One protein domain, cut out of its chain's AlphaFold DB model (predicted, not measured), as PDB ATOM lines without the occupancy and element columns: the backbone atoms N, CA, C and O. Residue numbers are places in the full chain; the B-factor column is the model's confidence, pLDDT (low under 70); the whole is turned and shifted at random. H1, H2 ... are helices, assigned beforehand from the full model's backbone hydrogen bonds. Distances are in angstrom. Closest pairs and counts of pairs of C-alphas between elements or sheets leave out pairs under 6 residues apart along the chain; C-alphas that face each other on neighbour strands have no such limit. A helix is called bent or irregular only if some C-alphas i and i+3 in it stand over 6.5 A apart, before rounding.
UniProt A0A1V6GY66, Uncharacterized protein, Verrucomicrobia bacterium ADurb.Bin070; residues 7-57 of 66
ATOM      1  N   VAL A   7      13.867 -49.244 -23.693       53.50
ATOM      2  CA  VAL A   7      12.515 -48.678 -23.874       53.50
ATOM      3  C   VAL A   7      11.699 -48.773 -22.579       53.50
ATOM      4  O   VAL A   7      10.946 -47.861 -22.247       53.50
ATOM      5  N   THR A   8      11.907 -49.827 -21.785       52.44
ATOM      6  CA  THR A   8      11.179 -50.069 -20.527       52.44
ATOM      7  C   THR A   8      11.604 -49.142 -19.386       52.44
ATOM      8  O   THR A   8      10.774 -48.775 -18.560       52.44
ATOM      9  N   THR A   9      12.869 -48.707 -19.347       56.25
ATOM     10  CA  THR A   9      13.383 -47.825 -18.274       56.25
ATOM     11  C   THR A   9      13.380 -46.345 -18.671       56.25
ATOM     12  O   THR A   9      13.402 -45.471 -17.805       56.25
ATOM     13  N   GLN A  10      13.318 -46.031 -19.969       55.47
ATOM     14  CA  GLN A  10      13.213 -44.656 -20.470       55.47
ATOM     15  C   GLN A  10      11.906 -43.960 -20.047       55.47
ATOM     16  O   GLN A  10      11.884 -42.734 -19.943       55.47
ATOM     17  N   GLY A  11      10.839 -44.719 -19.775       57.66
ATOM     18  CA  GLY A  11       9.545 -44.199 -19.319       57.66
ATOM     19  C   GLY A  11       9.416 -43.983 -17.807       57.66
ATOM     20  O   GLY A  11       8.409 -43.434 -17.368       57.66
ATOM     21  N   THR A  12      10.400 -44.396 -17.000       69.12
ATOM     22  CA  THR A  12      10.333 -44.289 -15.535       69.12
ATOM     23  C   THR A  12      10.586 -42.842 -15.093       69.12
ATOM     24  O   THR A  12      11.720 -42.373 -15.210       69.12
ATOM     25  N   PRO A  13       9.601 -42.125 -14.512       67.12
ATOM     26  CA  PRO A  13       9.751 -40.697 -14.200       67.12
ATOM     27  C   PRO A  13      10.877 -40.393 -13.204       67.12
ATOM     28  O   PRO A  13      11.473 -39.319 -13.231       67.12
ATOM     29  N   THR A  14      11.183 -41.346 -12.322       76.00
ATOM     30  CA  THR A  14      12.216 -41.213 -11.287       76.00
ATOM     31  C   THR A  14      13.630 -41.476 -11.803       76.00
ATOM     32  O   THR A  14      14.596 -41.198 -11.093       76.00
ATOM     33  N   VAL A  15      13.782 -41.980 -13.035       73.25
ATOM     34  CA  VAL A  15      15.078 -42.349 -13.609       73.25
ATOM     35  C   VAL A  15      15.325 -41.548 -14.877       73.25
ATOM     36  O   VAL A  15      14.711 -41.762 -15.917       73.25
ATOM     37  N   ARG A  16      16.317 -40.654 -14.831       77.69
ATOM     38  CA  ARG A  16      16.830 -39.963 -16.024       77.69
ATOM     39  C   ARG A  16      17.686 -40.927 -16.849       77.69
ATOM     40  O   ARG A  16      18.907 -40.796 -16.884       77.69
ATOM     41  N   ASN A  17      17.040 -41.908 -17.479       78.25
ATOM     42  CA  ASN A  17      17.689 -43.066 -18.094       78.25
ATOM     43  C   ASN A  17      18.814 -42.666 -19.062       78.25
ATOM     44  O   ASN A  17      19.951 -43.073 -18.854       78.25
ATOM     45  N   ALA A  18      18.542 -41.764 -20.010       78.88
ATOM     46  CA  ALA A  18      19.554 -41.288 -20.957       78.88
ATOM     47  C   ALA A  18      20.807 -40.726 -20.261       78.88
ATOM     48  O   ALA A  18      21.926 -41.061 -20.633       78.88
ATOM     49  N   ALA A  19      20.637 -39.925 -19.204       83.50
ATOM     50  CA  ALA A  19      21.766 -39.356 -18.469       83.50
ATOM     51  C   ALA A  19      22.589 -40.437 -17.751       83.50
ATOM     52  O   ALA A  19      23.817 -40.374 -17.744       83.50
ATOM     53  N   VAL A  20      21.922 -41.438 -17.170       85.19
ATOM     54  CA  VAL A  20      22.586 -42.571 -16.510       85.19
ATOM     55  C   VAL A  20      23.373 -43.399 -17.522       85.19
ATOM     56  O   VAL A  20      24.538 -43.710 -17.272       85.19
ATOM     57  N   VAL A  21      22.772 -43.719 -18.669       84.38
ATOM     58  CA  VAL A  21      23.425 -44.531 -19.700       84.38
ATOM     59  C   VAL A  21      24.616 -43.790 -20.305       84.38
ATOM     60  O   VAL A  21      25.707 -44.355 -20.356       84.38
ATOM     61  N   VAL A  22      24.462 -42.508 -20.659       83.94
ATOM     62  CA  VAL A  22      25.568 -41.675 -21.161       83.94
ATOM     63  C   VAL A  22      26.707 -41.614 -20.140       83.94
ATOM     64  O   VAL A  22      27.856 -41.882 -20.484       83.94
ATOM     65  N   ARG A  23      26.402 -41.326 -18.868       88.50
ATOM     66  CA  ARG A  23      27.416 -41.240 -17.806       88.50
ATOM     67  C   ARG A  23      28.187 -42.549 -17.640       88.50
ATOM     68  O   ARG A  23      29.409 -42.528 -17.515       88.50
ATOM     69  N   ASN A  24      27.482 -43.677 -17.607       90.00
ATOM     70  CA  ASN A  24      28.116 -44.981 -17.430       90.00
ATOM     71  C   ASN A  24      28.920 -45.399 -18.671       90.00
ATOM     72  O   ASN A  24      30.000 -45.967 -18.515       90.00
ATOM     73  N   GLY A  25      28.450 -45.061 -19.876       87.56
ATOM     74  CA  GLY A  25      29.188 -45.264 -21.124       87.56
ATOM     75  C   GLY A  25      30.517 -44.504 -21.144       87.56
ATOM     76  O   GLY A  25      31.559 -45.114 -21.373       87.56
ATOM     77  N   LEU A  26      30.504 -43.213 -20.791       87.62
ATOM     78  CA  LEU A  26      31.723 -42.398 -20.691       87.62
ATOM     79  C   LEU A  26      32.705 -42.956 -19.649       87.62
ATOM     80  O   LEU A  26      33.913 -43.004 -19.884       87.62
ATOM     81  N   LEU A  27      32.200 -43.418 -18.500       93.12
ATOM     82  CA  LEU A  27      33.037 -44.026 -17.462       93.12
ATOM     83  C   LEU A  27      33.703 -45.320 -17.950       93.12
ATOM     84  O   LEU A  27      34.884 -45.546 -17.678       93.12
ATOM     85  N   PHE A  28      32.956 -46.163 -18.666       90.94
ATOM     86  CA  PHE A  28      33.494 -47.370 -19.287       90.94
ATOM     87  C   PHE A  28      34.578 -47.021 -20.309       90.94
ATOM     88  O   PHE A  28      35.694 -47.526 -20.195       90.94
ATOM     89  N   GLN A  29      34.280 -46.117 -21.245       87.56
ATOM     90  CA  GLN A  29      35.220 -45.682 -22.280       87.56
ATOM     91  C   GLN A  29      36.516 -45.167 -21.662       87.56
ATOM     92  O   GLN A  29      37.594 -45.620 -22.030       87.56
ATOM     93  N   HIS A  30      36.429 -44.296 -20.655       90.94
ATOM     94  CA  HIS A  30      37.609 -43.780 -19.971       90.94
ATOM     95  C   HIS A  30      38.443 -44.893 -19.316       90.94
ATOM     96  O   HIS A  30      39.659 -44.941 -19.488       90.94
ATOM     97  N   ARG A  31      37.798 -45.819 -18.596       95.56
ATOM     98  CA  ARG A  31      38.485 -46.889 -17.856       95.56
ATOM     99  C   ARG A  31      39.140 -47.924 -18.774       95.56
ATOM    100  O   ARG A  31      40.202 -48.455 -18.448       95.56
ATOM    101  N   TRP A  32      38.508 -48.213 -19.907       92.88
ATOM    102  CA  TRP A  32      38.918 -49.272 -20.831       92.88
ATOM    103  C   TRP A  32      39.649 -48.759 -22.073       92.88
ATOM    104  O   TRP A  32      40.060 -49.570 -22.896       92.88
ATOM    105  N   ARG A  33      39.886 -47.445 -22.167       91.06
ATOM    106  CA  ARG A  33      40.567 -46.765 -23.278       91.06
ATOM    107  C   ARG A  33      41.812 -47.501 -23.774       91.06
ATOM    108  O   ARG A  33      41.877 -47.906 -24.925       91.06
ATOM    109  N   HIS A  34      42.725 -47.819 -22.861       93.25
ATOM    110  CA  HIS A  34      43.977 -48.528 -23.151       93.25
ATOM    111  C   HIS A  34      43.821 -49.914 -23.816       93.25
ATOM    112  O   HIS A  34      44.810 -50.486 -24.279       93.25
ATOM    113  N   ARG A  35      42.619 -50.502 -23.794       90.31
ATOM    114  CA  ARG A  35      42.316 -51.793 -24.424       90.31
ATOM    115  C   ARG A  35      41.871 -51.600 -25.865       90.31
ATOM    116  O   ARG A  35      42.465 -52.220 -26.739       90.31
ATOM    117  N   PHE A  36      40.894 -50.724 -26.092       87.06
ATOM    118  CA  PHE A  36      40.291 -50.546 -27.413       87.06
ATOM    119  C   PHE A  36      41.013 -49.518 -28.295       87.06
ATOM    120  O   PHE A  36      40.826 -49.536 -29.500       87.06
ATOM    121  N   GLU A  37      41.893 -48.663 -27.757       89.56
ATOM    122  CA  GLU A  37      42.709 -47.729 -28.566       89.56
ATOM    123  C   GLU A  37      43.605 -48.418 -29.606       89.56
ATOM    124  O   GLU A  37      44.140 -47.766 -30.499       89.56
ATOM    125  N   ARG A  38      43.819 -49.730 -29.469       89.94
ATOM    126  CA  ARG A  38      44.614 -50.547 -30.394       89.94
ATOM    127  C   ARG A  38      43.754 -51.354 -31.365       89.94
ATOM    128  O   ARG A  38      44.303 -52.118 -32.154       89.94
ATOM    129  N   GLU A  39      42.435 -51.250 -31.253       90.19
ATOM    130  CA  GLU A  39      41.487 -51.919 -32.137       90.19
ATOM    131  C   GLU A  39      41.229 -51.042 -33.370       90.19
ATOM    132  O   GLU A  39      41.320 -49.818 -33.304       90.19
ATOM    133  N   ASP A  40      40.892 -51.667 -34.498       89.31
ATOM    134  CA  ASP A  40      40.522 -50.975 -35.741       89.31
ATOM    135  C   ASP A  40      39.055 -50.512 -35.680       89.31
ATOM    136  O   ASP A  40      38.182 -50.970 -36.419       89.31
ATOM    137  N   GLY A  41      38.761 -49.687 -34.673       86.12
ATOM    138  CA  GLY A  41      37.444 -49.121 -34.410       86.12
ATOM    139  C   GLY A  41      37.316 -47.681 -34.915       86.12
ATOM    140  O   GLY A  41      38.318 -46.990 -35.104       86.12
ATOM    141  N   PRO A  42      36.081 -47.184 -35.111       85.56
ATOM    142  CA  PRO A  42      35.862 -45.777 -35.418       85.56
ATOM    143  C   PRO A  42      36.373 -44.882 -34.274       85.56
ATOM    144  O   PRO A  42      36.338 -45.293 -33.108       85.56
ATOM    145  N   PRO A  43      36.806 -43.646 -34.574       83.75
ATOM    146  CA  PRO A  43      37.250 -42.721 -33.543       83.75
ATOM    147  C   PRO A  43      36.092 -42.319 -32.617       83.75
ATOM    148  O   PRO A  43      34.914 -42.400 -32.980       83.75
ATOM    149  N   GLU A  44      36.421 -41.867 -31.408       78.69
ATOM    150  CA  GLU A  44      35.432 -41.542 -30.372       78.69
ATOM    151  C   GLU A  44      34.456 -40.450 -30.843       78.69
ATOM    152  O   GLU A  44      33.251 -40.572 -30.629       78.69
ATOM    153  N   GLU A  45      34.936 -39.444 -31.580       82.88
ATOM    154  CA  GLU A  45      34.107 -38.388 -32.174       82.88
ATOM    155  C   GLU A  45      33.093 -38.883 -33.218       82.88
ATOM    156  O   GLU A  45      32.096 -38.205 -33.473       82.88
ATOM    157  N   ALA A  46      33.303 -40.065 -33.808       86.50
ATOM    158  CA  ALA A  46      32.331 -40.676 -34.711       86.50
ATOM    159  C   ALA A  46      31.190 -41.379 -33.948       86.50
ATOM    160  O   ALA A  46      30.120 -41.616 -34.519       86.50
ATOM    161  N   CYS A  47      31.376 -41.685 -32.659       80.00
ATOM    162  CA  CYS A  47      30.388 -42.366 -31.826       80.00
ATOM    163  C   CYS A  47      29.375 -41.366 -31.254       80.00
ATOM    164  O   CYS A  47      29.646 -40.659 -30.286       80.00
ATOM    165  N   HIS A  48      28.169 -41.336 -31.819       79.62
ATOM    166  CA  HIS A  48      27.113 -40.416 -31.404       79.62
ATOM    167  C   HIS A  48      25.816 -41.147 -31.050       79.62
ATOM    168  O   HIS A  48      25.464 -42.179 -31.620       79.62
ATOM    169  N   TRP A  49      25.080 -40.583 -30.092       76.81
ATOM    170  CA  TRP A  49      23.760 -41.075 -29.718       76.81
ATOM    171  C   TRP A  49      22.746 -40.744 -30.810       76.81
ATOM    172  O   TRP A  49      22.488 -39.575 -31.093       76.81
ATOM    173  N   LEU A  50      22.134 -41.776 -31.384       78.94
ATOM    174  CA  LEU A  50      21.033 -41.626 -32.326       78.94
ATOM    175  C   LEU A  50      19.700 -41.809 -31.610       78.94
ATOM    176  O   LEU A  50      19.470 -42.798 -30.912       78.94
ATOM    177  N   LYS A  51      18.792 -40.849 -31.803       77.69
ATOM    178  CA  LYS A  51      17.409 -40.997 -31.356       77.69
ATOM    179  C   LYS A  51      16.677 -41.891 -32.351       77.69
ATOM    180  O   LYS A  51      16.427 -41.483 -33.481       77.69
ATOM    181  N   ILE A  52      16.324 -43.092 -31.914       78.19
ATOM    182  CA  ILE A  52      15.536 -44.029 -32.712       78.19
ATOM    183  C   ILE A  52      14.055 -43.687 -32.532       78.19
ATOM    184  O   ILE A  52      13.583 -43.509 -31.405       78.19
ATOM    185  N   THR A  53      13.326 -43.570 -33.639       77.50
ATOM    186  CA  THR A  53      11.869 -43.412 -33.609       77.50
ATOM    187  C   THR A  53      11.239 -44.709 -33.097       77.50
ATOM    188  O   THR A  53      11.508 -45.762 -33.677       77.50
ATOM    189  N   PRO A  54      10.414 -44.670 -32.035       74.06
ATOM    190  CA  PRO A  54       9.692 -45.854 -31.587       74.06
ATOM    191  C   PRO A  54       8.795 -46.383 -32.708       74.06
ATOM    192  O   PRO A  54       8.064 -45.608 -33.327       74.06
ATOM    193  N   VAL A  55       8.841 -47.690 -32.953       74.88
ATOM    194  CA  VAL A  55       7.875 -48.360 -33.827       74.88
ATOM    195  C   VAL A  55       6.666 -48.796 -32.993       74.88
ATOM    196  O   VAL A  55       6.857 -49.331 -31.896       74.88
ATOM    197  N   PRO A  56       5.430 -48.553 -33.454       76.56
ATOM    198  CA  PRO A  56       4.239 -49.080 -32.800       76.56
ATOM    199  C   PRO A  56       4.270 -50.615 -32.735       76.56
ATOM    200  O   PRO A  56       4.691 -51.267 -33.690       76.56
ATOM    201  N   PHE A  57       3.839 -51.208 -31.618       72.75
ATOM    202  CA  PHE A  57       3.897 -52.667 -31.431       72.75
ATOM    203  C   PHE A  57       3.089 -53.444 -32.479       72.75
ATOM    204  O   PHE A  57       3.505 -54.519 -32.890       72.75
TER     205      PHE A  57
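What this domain is: This is residues 7 to 57 of the 66 residues of an uncharacterized protein of Verrucomicrobia bacterium ADurb.Bin070 (UniProt A0A1V6GY66). One long kinked helix, H2, makes one arm of a loose U, and the stretch after it, with no named element, folds back as the other arm; a short helical turn, H1, sits before H2. The printed part has 51 residues with two named helices, H1 then H2, and no named strand; its class is all helix, with 24 residues, under half, in named elements. It is only just loose, close to extended, with a radius of gyration of the C-alphas of 14.4 A, and elongated, spanning 40 by 24 by 16 A.

Where its parts are: Find C-alpha 7 at (12.515, -48.678, -23.874), where H1, residues 7 to 10, begins. H2, residues 17 to 36, runs 25.6 A to C-alpha 36 at (40.291, -50.546, -27.413).

How they stand to each other: Look at Gln 10 and Asn 17: H1 and H2 only just touch, with 3 pairs of C-alphas within 8 A, and only at the corner by their short link; these two C-alphas are the closest, 5.3 A apart. H2 touches H1 with residues 17 to 18 alone. Near residue 30 H2 has a kink of 47 degrees, and it is irregular: C-alphas 31 and 34 are 7.8 A apart. In H2, 14 of 16 O i to N i+4 pairs are within hydrogen-bond range; H1 is too short for such a pair.

The domain as a whole: The C-alphas farthest apart are those of His 34 and Phe 57, 41.1 A. The printed part has no cut. Residues 37 to 57 form a long stretch with no named element, of which 38 to 43 stand free. Mean pLDDT of the printed part is 80.6; residues 7 to 13 are under 70.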